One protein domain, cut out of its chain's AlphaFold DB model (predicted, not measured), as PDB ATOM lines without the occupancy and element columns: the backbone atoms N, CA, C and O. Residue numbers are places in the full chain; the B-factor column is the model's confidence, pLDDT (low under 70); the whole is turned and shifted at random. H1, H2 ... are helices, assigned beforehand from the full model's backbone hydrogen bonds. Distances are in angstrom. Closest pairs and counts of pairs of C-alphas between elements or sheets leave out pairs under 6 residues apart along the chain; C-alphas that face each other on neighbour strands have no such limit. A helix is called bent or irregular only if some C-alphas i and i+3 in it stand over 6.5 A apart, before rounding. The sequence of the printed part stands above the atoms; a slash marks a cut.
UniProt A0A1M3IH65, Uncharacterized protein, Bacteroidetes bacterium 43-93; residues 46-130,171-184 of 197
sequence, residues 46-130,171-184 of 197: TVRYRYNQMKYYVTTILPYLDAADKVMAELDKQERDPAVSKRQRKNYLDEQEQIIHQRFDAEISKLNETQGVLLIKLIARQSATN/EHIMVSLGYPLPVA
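Overview. This is residues 46 to 130 and 171 to 184 of the 197 residues of an uncharacterized protein of Bacteroidetes bacterium 43-93 (UniProt A0A1M3IH65). One long bent helix, H1, runs along the longest axis; its second arm, H1b, turns through a tight link into H2 to make a long helical hairpin, and H3 packs on both arms of H1 near the bend. The short H4 is near the first arm, H1a, and residues 80 to 85, at the tip of the hairpin, stick out. The printed part has 99 residues with four named helices, in the order H1, H2, H3, H4, and no named strand; the class is all helix. It is only just loose, close to compact, with a radius of gyration of the C-alphas of 15.3 A, and elongated, spanning 53 by 33 by 20 A.

Arrangement. H1, residues 46 to 80, was assigned as one helix by its hydrogen bonds but is bent: C-alphas 60 and 63 are 7.4 A apart. Its arms, H1a, residues 46 to 60, and H1b, residues 63 to 80, stand at a steep tilt of 63 degrees. H1b and H2, residues 86 to 108, form a hairpin: they touch at a shallow tilt of 4 degrees, opposite ways, their closest C-alphas those of Leu 75 and Arg 89, 6.7 A apart. H2 is irregular, with C-alphas 103 and 106 8.2 A apart, and has a kink of 51 degrees near residue 102. H3, residues 113 to 127, touches H1b at a shallow tilt of 34 degrees, only just short of steep, the same way; the closest C-alphas, of Leu 65 and Ile 123, are 6.3 A apart. With residues 114 to 119 alone, H3 touches residues 57 to 60 of H1a, only just about perpendicular at 70.4 degrees; the closest C-alphas, of Tyr 57 and Gln 115, are 5.6 A apart. Two of these three touching pairs are at a shallow tilt, a packing that is only just mostly aligned. H2 and H3 are only just apart, at 8.4 A. H4, residues 171 to 176, is close to but not clearly touching H1a, with the C-alphas of Lys 55 and Ile 173 closest at 6.1 A, and is apart from H1b, H2 and H3. Every O i to N i+4 pair is within hydrogen-bond range in H1a, H1b, H3 and H4; in H2 17 of 19 are.

Along the chain. H1a begins at C-alpha 46, (49.566, -31.684, 258.584), and is 21.1 A long; H1b is 26.4 A long and ends at C-alpha 80, (71.362, 9.139, 260.086). H2 is 28.2 A long and H3 21.6 A. H4 ends at C-alpha 176, (66.954, -22.718, 257.806).

Size, cuts and confidence. The two C-alphas farthest apart, of Thr 46 and Ala 83, are 53.7 A apart. The links H1 to H2 and H2 to H3 are tight; the link H3 to H4 runs across the cut, where residues 131 to 170 are not printed and C-alphas 130 and 171 are 18.3 A apart. The mean pLDDT of the printed part is 92.7, and no printed residue is under 70.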
ATOM      1  N   THR A  46      50.177 -33.009 258.790       88.56
ATOM      2  CA  THR A  46      49.566 -31.684 258.584       88.56
ATOM      3  C   THR A  46      50.544 -30.551 258.910       88.56
ATOM      4  O   THR A  46      50.628 -29.564 258.177       88.56
ATOM      5  N   VAL A  47      51.317 -30.695 259.991       87.56
ATOM      6  CA  VAL A  47      52.339 -29.715 260.395       87.56
ATOM      7  C   VAL A  47      53.474 -29.692 259.373       87.56
ATOM      8  O   VAL A  47      53.905 -28.614 258.962       87.56
ATOM      9  N   ARG A  48      53.896 -30.869 258.888       88.31
ATOM     10  CA  ARG A  48      54.877 -30.993 257.798       88.31
ATOM     11  C   ARG A  48      54.412 -30.281 256.529       88.31
ATOM     12  O   ARG A  48      55.184 -29.531 255.934       88.31
ATOM     13  N   TYR A  49      53.160 -30.491 256.124       92.69
ATOM     14  CA  TYR A  49      52.586 -29.845 254.945       92.69
ATOM     15  C   TYR A  49      52.574 -28.318 255.081       92.69
ATOM     16  O   TYR A  49      53.094 -27.626 254.208       92.69
ATOM     17  N   ARG A  50      52.058 -27.787 256.200       93.25
ATOM     18  CA  ARG A  50      52.024 -26.335 256.463       93.25
ATOM     19  C   ARG A  50      53.419 -25.717 256.442       93.25
ATOM     20  O   ARG A  50      53.611 -24.674 255.821       93.25
ATOM     21  N   TYR A  51      54.388 -26.385 257.065       93.56
ATOM     22  CA  TYR A  51      55.779 -25.945 257.058       93.56
ATOM     23  C   TYR A  51      56.350 -25.882 255.640       93.56
ATOM     24  O   TYR A  51      56.908 -24.862 255.245       93.56
ATOM     25  N   ASN A  52      56.198 -26.954 254.858       94.56
ATOM     26  CA  ASN A  52      56.721 -27.012 253.495       94.56
ATOM     27  C   ASN A  52      56.060 -25.967 252.592       94.56
ATOM     28  O   ASN A  52      56.755 -25.313 251.816       94.56
ATOM     29  N   GLN A  53      54.749 -25.761 252.739       96.75
ATOM     30  CA  GLN A  53      54.017 -24.742 251.995       96.75
ATOM     31  C   GLN A  53      54.508 -23.335 252.338       96.75
ATOM     32  O   GLN A  53      54.788 -22.543 251.441       96.75
ATOM     33  N   MET A  54      54.675 -23.026 253.627       97.25
ATOM     34  CA  MET A  54      55.219 -21.734 254.036       97.25
ATOM     35  C   MET A  54      56.663 -21.563 253.569       97.25
ATOM     36  O   MET A  54      57.013 -20.492 253.091       97.25
ATOM     37  N   LYS A  55      57.489 -22.615 253.619       96.94
ATOM     38  CA  LYS A  55      58.869 -22.566 253.119       96.94
ATOM     39  C   LYS A  55      58.897 -22.272 251.623       96.94
ATOM     40  O   LYS A  55      59.704 -21.455 251.185       96.94
ATOM     41  N   TYR A  56      58.005 -22.888 250.854       97.12
ATOM     42  CA  TYR A  56      57.835 -22.596 249.434       97.12
ATOM     43  C   TYR A  56      57.413 -21.137 249.201       97.12
ATOM     44  O   TYR A  56      58.034 -20.443 248.396       97.12
ATOM     45  N   TYR A  57      56.422 -20.635 249.947       97.81
ATOM     46  CA  TYR A  57      55.994 -19.236 249.861       97.81
ATOM     47  C   TYR A  57      57.116 -18.262 250.204       97.81
ATOM     48  O   TYR A  57      57.361 -17.361 249.412       97.81
ATOM     49  N   VAL A  58      57.826 -18.483 251.313       97.94
ATOM     50  CA  VAL A  58      58.982 -17.677 251.730       97.94
ATOM     51  C   VAL A  58      60.051 -17.681 250.643       97.94
ATOM     52  O   VAL A  58      60.472 -16.618 250.209       97.94
ATOM     53  N   THR A  59      60.424 -18.854 250.124       96.44
ATOM     54  CA  THR A  59      61.432 -18.967 249.054       96.44
ATOM     55  C   THR A  59      61.014 -18.198 247.796       96.44
ATOM     56  O   THR A  59      61.849 -17.565 247.159       96.44
ATOM     57  N   THR A  60      59.717 -18.202 247.468       95.50
ATOM     58  CA  THR A  60      59.170 -17.460 246.319       95.50
ATOM     59  C   THR A  60      59.324 -15.947 246.485       95.50
ATOM     60  O   THR A  60      59.540 -15.245 245.503       95.50
ATOM     61  N   ILE A  61      59.210 -15.437 247.714       96.00
ATOM     62  CA  ILE A  61      59.226 -13.994 247.988       96.00
ATOM     63  C   ILE A  61      60.609 -13.434 248.356       96.00
ATOM     64  O   ILE A  61      60.756 -12.214 248.445       96.00
ATOM     65  N   LEU A  62      61.623 -14.285 248.552       95.31
ATOM     66  CA  LEU A  62      62.976 -13.853 248.932       95.31
ATOM     67  C   LEU A  62      63.581 -12.787 247.998       95.31
ATOM     68  O   LEU A  62      64.124 -11.817 248.520       95.31
ATOM     69  N   PRO A  63      63.456 -12.869 246.656       93.81
ATOM     70  CA  PRO A  63      64.036 -11.849 245.782       93.81
ATOM     71  C   PRO A  63      63.492 -10.436 246.040       93.81
ATOM     72  O   PRO A  63      64.234  -9.458 245.923       93.81
ATOM     73  N   TYR A  64      62.212 -10.316 246.415       92.06
ATOM     74  CA  TYR A  64      61.608  -9.023 246.756       92.06
ATOM     75  C   TYR A  64      62.011  -8.564 248.150       92.06
ATOM     76  O   TYR A  64      62.222  -7.370 248.349       92.06
ATOM     77  N   LEU A  65      62.126  -9.499 249.098       93.94
ATOM     78  CA  LEU A  65      62.628  -9.205 250.434       93.94
ATOM     79  C   LEU A  65      64.041  -8.617 250.346       93.94
ATOM     80  O   LEU A  65      64.264  -7.513 250.823       93.94
ATOM     81  N   ASP A  66      64.951  -9.272 249.622       93.75
ATOM     82  CA  ASP A  66      66.325  -8.793 249.441       93.75
ATOM     83  C   ASP A  66      66.380  -7.406 248.770       93.75
ATOM     84  O   ASP A  66      67.272  -6.598 249.046       93.75
ATOM     85  N   ALA A  67      65.455  -7.119 247.846       93.19
ATOM     86  CA  ALA A  67      65.352  -5.809 247.209       93.19
ATOM     87  C   ALA A  67      64.851  -4.738 248.192       93.19
ATOM     88  O   ALA A  67      65.450  -3.665 248.283       93.19
ATOM     89  N   ALA A  68      63.794  -5.040 248.949       91.75
ATOM     90  CA  ALA A  68      63.251  -4.155 249.973       91.75
ATOM     91  C   ALA A  68      64.283  -3.873 251.074       91.75
ATOM     92  O   ALA A  68      64.472  -2.719 251.455       91.75
ATOM     93  N   ASP A  69      65.014  -4.893 251.516       91.62
ATOM     94  CA  ASP A  69      66.042  -4.794 252.550       91.62
ATOM     95  C   ASP A  69      67.170  -3.845 252.145       91.62
ATOM     96  O   ASP A  69      67.611  -3.022 252.947       91.62
ATOM     97  N   LYS A  70      67.606  -3.896 250.881       93.25
ATOM     98  CA  LYS A  70      68.608  -2.962 250.345       93.25
ATOM     99  C   LYS A  70      68.109  -1.521 250.361       93.25
ATOM    100  O   LYS A  70      68.846  -0.627 250.774       93.25
ATOM    101  N   VAL A  71      66.865  -1.299 249.936       93.12
ATOM    102  CA  VAL A  71      66.252   0.036 249.932       93.12
ATOM    103  C   VAL A  71      66.121   0.574 251.352       93.12
ATOM    104  O   VAL A  71      66.501   1.716 251.603       93.12
ATOM    105  N   MET A  72      65.644  -0.253 252.285       91.06
ATOM    106  CA  MET A  72      65.486   0.112 253.693       91.06
ATOM    107  C   MET A  72      66.829   0.388 254.368       91.06
ATOM    108  O   MET A  72      66.957   1.388 255.066       91.06
ATOM    109  N   ALA A  73      67.854  -0.430 254.117       91.62
ATOM    110  CA  ALA A  73      69.188  -0.212 254.666       91.62
ATOM    111  C   ALA A  73      69.794   1.118 254.197       91.62
ATOM    112  O   ALA A  73      70.439   1.816 254.977       91.62
ATOM    113  N   GLU A  74      69.590   1.488 252.932       93.56
ATOM    114  CA  GLU A  74      70.055   2.771 252.406       93.56
ATOM    115  C   GLU A  74      69.228   3.948 252.938       93.56
ATOM    116  O   GLU A  74      69.786   4.982 253.305       93.56
ATOM    117  N   LEU A  75      67.910   3.776 253.075       91.88
ATOM    118  CA  LEU A  75      67.042   4.765 253.712       91.88
ATOM    119  C   LEU A  75      67.465   5.023 255.167       91.88
ATOM    120  O   LEU A  75      67.575   6.177 255.574       91.88
ATOM    121  N   ASP A  76      67.772   3.973 255.929       90.94
ATOM    122  CA  ASP A  76      68.244   4.085 257.311       90.94
ATOM    123  C   ASP A  76      69.620   4.778 257.400       90.94
ATOM    124  O   ASP A  76      69.894   5.476 258.378       90.94
ATOM    125  N   LYS A  77      70.494   4.640 256.389       93.19
ATOM    126  CA  LYS A  77      71.728   5.447 256.305       93.19
ATOM    127  C   LYS A  77      71.409   6.920 256.076       93.19
ATOM    128  O   LYS A  77      71.943   7.762 256.790       93.19
ATOM    129  N   GLN A  78      70.518   7.225 255.133       93.94
ATOM    130  CA  GLN A  78      70.086   8.599 254.863       93.94
ATOM    131  C   GLN A  78      69.382   9.235 256.070       93.94
ATOM    132  O   GLN A  78      69.497  10.435 256.287       93.94
ATOM    133  N   GLU A  79      68.660   8.456 256.882       91.50
ATOM    134  CA  GLU A  79      68.038   8.937 258.123       91.50
ATOM    135  C   GLU A  79      69.064   9.392 259.170       91.50
ATOM    136  O   GLU A  79      68.764  10.277 259.972       91.50
ATOM    137  N   ARG A  80      70.267   8.805 259.162       93.69
ATOM    138  CA  ARG A  80      71.362   9.139 260.086       93.69
ATOM    139  C   ARG A  80      72.215  10.310 259.604       93.69
ATOM    140  O   ARG A  80      72.999  10.832 260.393       93.69
ATOM    141  N   ASP A  81      72.074  10.714 258.345       95.31
ATOM    142  CA  ASP A  81      72.808  11.835 257.770       95.31
ATOM    143  C   ASP A  81      72.018  13.149 257.941       95.31
ATOM    144  O   ASP A  81      70.975  13.335 257.303       95.31
ATOM    145  N   PRO A  82      72.495  14.102 258.768       93.06
ATOM    146  CA  PRO A  82      71.813  15.378 258.968       93.06
ATOM    147  C   PRO A  82      71.777  16.254 257.707       93.06
ATOM    148  O   PRO A  82      70.960  17.175 257.640       93.06
ATOM    149  N   ALA A  83      72.626  15.989 256.709       95.88
ATOM    150  CA  ALA A  83      72.613  16.702 255.435       95.88
ATOM    151  C   ALA A  83      71.442  16.276 254.530       95.88
ATOM    152  O   ALA A  83      71.080  17.018 253.612       95.88
ATOM    153  N   VAL A  84      70.823  15.114 254.781       95.44
ATOM    154  CA  VAL A  84      69.736  14.589 253.948       95.44
ATOM    155  C   VAL A  84      68.371  14.981 254.516       95.44
ATOM    156  O   VAL A  84      67.894  14.508 255.553       95.44
ATOM    157  N   SER A  85      67.672  15.835 253.775       95.94
ATOM    158  CA  SER A  85      66.327  16.280 254.133       95.94
ATOM    159  C   SER A  85      65.288  15.154 254.037       95.94
ATOM    160  O   SER A  85      65.395  14.224 253.235       95.94
ATOM    161  N   LYS A  86      64.189  15.285 254.796       92.31
ATOM    162  CA  LYS A  86      63.025  14.379 254.702       92.31
ATOM    163  C   LYS A  86      62.475  14.263 253.276       92.31
ATOM    164  O   LYS A  86      62.042  13.193 252.866       92.31
ATOM    165  N   ARG A  87      62.507  15.363 252.513       94.12
ATOM    166  CA  ARG A  87      62.040  15.392 251.122       94.12
ATOM    167  C   ARG A  87      62.928  14.547 250.209       94.12
ATOM    168  O   ARG A  87      62.395  13.819 249.384       94.12
ATOM    169  N   GLN A  88      64.249  14.616 250.372       95.69
ATOM    170  CA  GLN A  88      65.181  13.783 249.605       95.69
ATOM    171  C   GLN A  88      64.974  12.297 249.902       95.69
ATOM    172  O   GLN A  88      64.852  11.519 248.966       95.69
ATOM    173  N   ARG A  89      64.820  11.923 251.179       94.19
ATOM    174  CA  ARG A  89      64.505  10.539 251.578       94.19
ATOM    175  C   ARG A  89      63.203  10.028 250.969       94.19
ATOM    176  O   ARG A  89      63.142   8.903 250.484       94.19
ATOM    177  N   LYS A  90      62.164  10.867 250.967       94.19
ATOM    178  CA  LYS A  90      60.887  10.544 250.324       94.19
ATOM    179  C   LYS A  90      61.048  10.325 248.817       94.19
ATOM    180  O   LYS A  90      60.611   9.295 248.326       94.19
ATOM    181  N   ASN A  91      61.701  11.254 248.116       95.31
ATOM    182  CA  ASN A  91      61.942  11.127 246.678       95.31
ATOM    183  C   ASN A  91      62.739   9.856 246.355       95.31
ATOM    184  O   ASN A  91      62.360   9.114 245.460       95.31
ATOM    185  N   TYR A  92      63.788   9.571 247.132       94.69
ATOM    186  CA  TYR A  92      64.560   8.339 247.008       94.69
ATOM    187  C   TYR A  92      63.667   7.098 247.146       94.69
ATOM    188  O   TYR A  92      63.731   6.200 246.311       94.69
ATOM    189  N   LEU A  93      62.794   7.050 248.158       93.56
ATOM    190  CA  LEU A  93      61.886   5.918 248.341       93.56
ATOM    191  C   LEU A  93      60.873   5.784 247.192       93.56
ATOM    192  O   LEU A  93      60.580   4.666 246.775       93.56
ATOM    193  N   ASP A  94      60.342   6.898 246.687       92.94
ATOM    194  CA  ASP A  94      59.427   6.918 245.540       92.94
ATOM    195  C   ASP A  94      60.119   6.381 244.268       92.94
ATOM    196  O   ASP A  94      59.561   5.539 243.564       92.94
ATOM    197  N   GLU A  95      61.365   6.793 244.015       95.88
ATOM    198  CA  GLU A  95      62.185   6.302 242.900       95.88
ATOM    199  C   GLU A  95      62.494   4.803 243.029       95.88
ATOM    200  O   GLU A  95      62.335   4.046 242.070       95.88
ATOM    201  N   GLN A  96      62.903   4.345 244.217       94.56
ATOM    202  CA  GLN A  96      63.200   2.930 244.449       94.56
ATOM    203  C   GLN A  96      61.955   2.046 244.340       94.56
ATOM    204  O   GLN A  96      62.037   0.951 243.784       94.56
ATOM    205  N   GLU A  97      60.795   2.510 244.817       90.38
ATOM    206  CA  GLU A  97      59.527   1.796 244.632       90.38
ATOM    207  C   GLU A  97      59.216   1.622 243.143       90.38
ATOM    208  O   GLU A  97      58.869   0.519 242.719       90.38
ATOM    209  N   GLN A  98      59.409   2.666 242.332       92.56
ATOM    210  CA  GLN A  98      59.200   2.586 240.888       92.56
ATOM    211  C   GLN A  98      60.169   1.601 240.216       92.56
ATOM    212  O   GLN A  98      59.746   0.814 239.371       92.56
ATOM    213  N   ILE A  99      61.448   1.607 240.605       92.75
ATOM    214  CA  ILE A  99      62.458   0.673 240.080       92.75
ATOM    215  C   ILE A  99      62.101  -0.775 240.433       92.75
ATOM    216  O   ILE A  99      62.136  -1.649 239.566       92.75
ATOM    217  N   ILE A 100      61.738  -1.037 241.694       90.56
ATOM    218  CA  ILE A 100      61.320  -2.368 242.152       90.56
ATOM    219  C   ILE A 100      60.070  -2.803 241.398       90.56
ATOM    220  O   ILE A 100      60.047  -3.910 240.867       90.56
ATOM    221  N   HIS A 101      59.066  -1.931 241.296       87.06
ATOM    222  CA  HIS A 101      57.845  -2.216 240.558       87.06
ATOM    223  C   HIS A 101      58.166  -2.588 239.110       87.06
ATOM    224  O   HIS A 101      57.783  -3.655 238.665       87.06
ATOM    225  N   GLN A 102      58.934  -1.781 238.377       91.69
ATOM    226  CA  GLN A 102      59.287  -2.079 236.982       91.69
ATOM    227  C   GLN A 102      60.059  -3.391 236.823       91.69
ATOM    228  O   GLN A 102      59.837  -4.126 235.864       91.69
ATOM    229  N   ARG A 103      60.961  -3.692 237.761       90.19
ATOM    230  CA  ARG A 103      61.761  -4.918 237.733       90.19
ATOM    231  C   ARG A 103      60.926  -6.168 238.001       90.19
ATOM    232  O   ARG A 103      61.226  -7.218 237.441       90.19
ATOM    233  N   PHE A 104      59.928  -6.059 238.869       87.62
ATOM    234  CA  PHE A 104      59.252  -7.206 239.464       87.62
ATOM    235  C   PHE A 104      57.743  -7.262 239.196       87.62
ATOM    236  O   PHE A 104      57.094  -8.181 239.679       87.62
ATOM    237  N   ASP A 105      57.172  -6.341 238.416       85.75
ATOM    238  CA  ASP A 105      55.724  -6.212 238.181       85.75
ATOM    239  C   ASP A 105      55.057  -7.545 237.803       85.75
ATOM    240  O   ASP A 105      54.099  -8.005 238.430       85.75
ATOM    241  N   ALA A 106      55.635  -8.238 236.819       88.25
ATOM    242  CA  ALA A 106      55.126  -9.509 236.310       88.25
ATOM    243  C   ALA A 106      55.217 -10.668 237.318       88.25
ATOM    244  O   ALA A 106      54.552 -11.691 237.142       88.25
ATOM    245  N   GLU A 107      56.068 -10.554 238.335       86.44
ATOM    246  CA  GLU A 107      56.252 -11.577 239.358       86.44
ATOM    247  C   GLU A 107      55.450 -11.236 240.629       86.44
ATOM    248  O   GLU A 107      54.756 -12.104 241.159       86.44
ATOM    249  N   ILE A 108      55.432  -9.961 241.046       83.06
ATOM    250  CA  ILE A 108      54.612  -9.438 242.151       83.06
ATOM    251  C   ILE A 108      53.125  -9.657 241.867       83.06
ATOM    252  O   ILE A 108      52.391 -10.094 242.749       83.06
ATOM    253  N   SER A 109      52.684  -9.423 240.629       84.81
ATOM    254  CA  SER A 109      51.293  -9.653 240.209       84.81
ATOM    255  C   SER A 109      50.846 -11.117 240.305       84.81
ATOM    256  O   SER A 109      49.646 -11.389 240.326       84.81
ATOM    257  N   LYS A 110      51.786 -12.067 240.385       90.50
ATOM    258  CA  LYS A 110      51.502 -13.501 240.546       90.50
ATOM    259  C   LYS A 110      51.494 -13.949 242.004       90.50
ATOM    260  O   LYS A 110      51.146 -15.101 242.267       90.50
ATOM    261  N   LEU A 111      51.898 -13.088 242.939       91.75
ATOM    262  CA  LEU A 111      51.885 -13.435 244.352       91.75
ATOM    263  C   LEU A 111      50.447 -13.611 244.823       91.75
ATOM    264  O   LEU A 111      49.585 -12.760 244.611       91.75
ATOM    265  N   ASN A 112      50.201 -14.725 245.504       94.12
ATOM    266  CA  ASN A 112      48.954 -14.891 246.221       94.12
ATOM    267  C   ASN A 112      48.945 -14.030 247.491       94.12
ATOM    268  O   ASN A 112      49.969 -13.541 247.974       94.12
ATOM    269  N   GLU A 113      47.755 -13.892 248.057       92.31
ATOM    270  CA  GLU A 113      47.507 -13.102 249.254       92.31
ATOM    271  C   GLU A 113      48.433 -13.484 250.424       92.31
ATOM    272  O   GLU A 113      49.065 -12.621 251.033       92.31
ATOM    273  N   THR A 114      48.597 -14.783 250.694       94.94
ATOM    274  CA  THR A 114      49.458 -15.278 251.780       94.94
ATOM    275  C   THR A 114      50.929 -14.929 251.557       94.94
ATOM    276  O   THR A 114      51.616 -14.545 252.503       94.94
ATOM    277  N   GLN A 115      51.420 -15.030 250.322       96.25
ATOM    278  CA  GLN A 115      52.783 -14.636 249.963       96.25
ATOM    279  C   GLN A 115      52.999 -13.133 250.176       96.25
ATOM    280  O   GLN A 115      54.014 -12.747 250.751       96.25
ATOM    281  N   GLY A 116      52.032 -12.293 249.794       93.31
ATOM    282  CA  GLY A 116      52.083 -10.850 250.046       93.31
ATOM    283  C   GLY A 116      52.110 -10.505 251.541       93.31
ATOM    284  O   GLY A 116      52.916  -9.683 251.977       93.31
ATOM    285  N   VAL A 117      51.285 -11.180 252.350       94.81
ATOM    286  CA  VAL A 117      51.291 -11.032 253.818       94.81
ATOM    287  C   VAL A 117      52.645 -11.428 254.407       94.81
ATOM    288  O   VAL A 117      53.206 -10.681 255.210       94.81
ATOM    289  N   LEU A 118      53.188 -12.581 254.000       96.81
ATOM    290  CA  LEU A 118      54.496 -13.051 254.457       96.81
ATOM    291  C   LEU A 118      55.610 -12.073 254.073       96.81
ATOM    292  O   LEU A 118      56.459 -11.787 254.908       96.81
ATOM    293  N   LEU A 119      55.580 -11.502 252.867       95.38
ATOM    294  CA  LEU A 119      56.568 -10.512 252.435       95.38
ATOM    295  C   LEU A 119      56.576  -9.288 253.348       95.38
ATOM    296  O   LEU A 119      57.633  -8.881 253.820       95.38
ATOM    297  N   ILE A 120      55.405  -8.741 253.670       94.38
ATOM    298  CA  ILE A 120      55.314  -7.580 254.564       94.38
ATOM    299  C   ILE A 120      55.787  -7.929 255.979       94.38
ATOM    300  O   ILE A 120      56.494  -7.130 256.598       94.38
ATOM    301  N   LYS A 121      55.447  -9.122 256.488       95.62
ATOM    302  CA  LYS A 121      55.959  -9.609 257.779       95.62
ATOM    303  C   LYS A 121      57.483  -9.713 257.774       95.62
ATOM    304  O   LYS A 121      58.108  -9.262 258.725       95.62
ATOM    305  N   LEU A 122      58.077 -10.251 256.709       96.50
ATOM    306  CA  LEU A 122      59.527 -10.393 256.595       96.50
ATOM    307  C   LEU A 122      60.245  -9.047 256.448       96.50
ATOM    308  O   LEU A 122      61.293  -8.869 257.058       96.50
ATOM    309  N   ILE A 123      59.662  -8.073 255.746       94.25
ATOM    310  CA  ILE A 123      60.197  -6.701 255.709       94.25
ATOM    311  C   ILE A 123      60.167  -6.084 257.116       94.25
ATOM    312  O   ILE A 123      61.157  -5.513 257.569       94.25
ATOM    313  N   ALA A 124      59.051  -6.237 257.841       93.69
ATOM    314  CA  ALA A 124      58.930  -5.775 259.226       93.69
ATOM    315  C   ALA A 124      59.916  -6.482 260.170       93.69
ATOM    316  O   ALA A 124      60.448  -5.847 261.084       93.69
ATOM    317  N   ARG A 125      60.161  -7.777 259.935       94.62
ATOM    318  CA  ARG A 125      61.179  -8.574 260.618       94.62
ATOM    319  C   ARG A 125      62.568  -8.027 260.329       94.62
ATOM    320  O   ARG A 125      63.316  -7.821 261.269       94.62
ATOM    321  N   GLN A 126      62.935  -7.764 259.078       92.69
ATOM    322  CA  GLN A 126      64.296  -7.337 258.765       92.69
ATOM    323  C   GLN A 126      64.614  -5.950 259.327       92.69
ATOM    324  O   GLN A 126      65.663  -5.747 259.938       92.69
ATOM    325  N   SER A 127      63.710  -4.988 259.133       88.75
ATOM    326  CA  SER A 127      63.947  -3.611 259.565       88.75
ATOM    327  C   SER A 127      63.757  -3.419 261.072       88.75
ATOM    328  O   SER A 127      64.176  -2.406 261.629       88.75
ATOM    329  N   ALA A 128      63.080  -4.357 261.742       90.25
ATOM    330  CA  ALA A 128      62.617  -4.229 263.119       90.25
ATOM    331  C   ALA A 128      61.821  -2.934 263.382       90.25
ATOM    332  O   ALA A 128      61.720  -2.484 264.527       90.25
ATOM    333  N   THR A 129      61.236  -2.313 262.356       87.81
ATOM    334  CA  THR A 129      60.482  -1.058 262.480       87.81
ATOM    335  C   THR A 129      58.978  -1.289 262.468       87.81
ATOM    336  O   THR A 129      58.480  -2.295 261.974       87.81
ATOM    337  N   ASN A 130      58.223  -0.310 262.958       92.88
ATOM    338  CA  ASN A 130      56.784  -0.255 262.729       92.88
ATOM    339  C   ASN A 130      56.526   0.160 261.261       92.88
ATOM    340  O   ASN A 130      56.931   1.239 260.824       92.88
ATOM    341  N   GLU A 171      60.184 -18.058 261.727       94.88
ATOM    342  CA  GLU A 171      61.555 -17.882 262.209       94.88
ATOM    343  C   GLU A 171      62.432 -19.096 261.931       94.88
ATOM    344  O   GLU A 171      63.516 -18.965 261.360       94.88
ATOM    345  N   HIS A 172      61.938 -20.293 262.246       91.88
ATOM    346  CA  HIS A 172      62.654 -21.520 261.929       91.88
ATOM    347  C   HIS A 172      62.936 -21.636 260.421       91.88
ATOM    348  O   HIS A 172      64.030 -22.033 260.016       91.88
ATOM    349  N   ILE A 173      61.961 -21.303 259.564       94.88
ATOM    350  CA  ILE A 173      62.156 -21.317 258.108       94.88
ATOM    351  C   ILE A 173      63.240 -20.320 257.700       94.88
ATOM    352  O   ILE A 173      64.152 -20.719 256.977       94.88
ATOM    353  N   MET A 174      63.182 -19.078 258.182       95.25
ATOM    354  CA  MET A 174      64.166 -18.040 257.863       95.25
ATOM    355  C   MET A 174      65.580 -18.462 258.265       95.25
ATOM    356  O   MET A 174      66.488 -18.440 257.434       95.25
ATOM    357  N   VAL A 175      65.757 -18.973 259.485       92.12
ATOM    358  CA  VAL A 175      67.040 -19.517 259.959       92.12
ATOM    359  C   VAL A 175      67.516 -20.674 259.076       92.12
ATOM    360  O   VAL A 175      68.682 -20.710 258.685       92.12
ATOM    361  N   SER A 176      66.618 -21.590 258.691       90.19
ATOM    362  CA  SER A 176      66.954 -22.718 257.806       90.19
ATOM    363  C   SER A 176      67.362 -22.294 256.390       90.19
ATOM    364  O   SER A 176      68.031 -23.053 255.692       90.19
ATOM    365  N   LEU A 177      66.945 -21.100 255.964       93.19
ATOM    366  CA  LEU A 177      67.289 -20.490 254.681       93.19
ATOM    367  C   LEU A 177      68.525 -19.579 254.771       93.19
ATOM    368  O   LEU A 177      68.916 -19.004 253.763       93.19
ATOM    369  N   GLY A 178      69.153 -19.454 255.947       91.38
ATOM    370  CA  GLY A 178      70.338 -18.611 256.147       91.38
ATOM    371  C   GLY A 178      70.037 -17.152 256.503       91.38
ATOM    372  O   GLY A 178      70.931 -16.316 256.417       91.38
ATOM    373  N   TYR A 179      68.808 -16.847 256.926       91.62
ATOM    374  CA  TYR A 179      68.374 -15.517 257.358       91.62
ATOM    375  C   TYR A 179      68.161 -15.490 258.885       91.62
ATOM    376  O   TYR A 179      67.024 -15.632 259.360       91.62
ATOM    377  N   PRO A 180      69.230 -15.327 259.692       90.25
ATOM    378  CA  PRO A 180      69.101 -15.226 261.145       90.25
ATOM    379  C   PRO A 180      68.306 -13.978 261.551       90.25
ATOM    380  O   PRO A 180      68.004 -13.107 260.727       90.25
ATOM    381  N   LEU A 181      67.930 -13.899 262.828       90.19
ATOM    382  CA  LEU A 181      67.287 -12.700 263.356       90.19
ATOM    383  C   LEU A 181      68.237 -11.493 263.267       90.19
ATOM    384  O   LEU A 181      69.425 -11.625 263.581       90.19
ATOM    385  N   PRO A 182      67.747 -10.310 262.852       89.31
ATOM    386  CA  PRO A 182      68.555  -9.099 262.851       89.31
ATOM    387  C   PRO A 182      69.042  -8.715 264.251       89.31
ATOM    388  O   PRO A 182      68.336  -8.885 265.242       89.31
ATOM    389  N   VAL A 183      70.206  -8.062 264.319       86.38
ATOM    390  CA  VAL A 183      70.819  -7.584 265.578       86.38
ATOM    391  C   VAL A 183      69.888  -6.650 266.370       86.38
ATOM    392  O   VAL A 183      69.992  -6.544 267.589       86.38
ATOM    393  N   ALA A 184      68.932  -6.003 265.698       86.06
ATOM    394  CA  ALA A 184      67.925  -5.147 266.322       86.06
ATOM    395  C   ALA A 184      67.028  -5.866 267.353       86.06
ATOM    396  O   ALA A 184      66.389  -5.193 268.164       86.06
TER     397      ALA A 184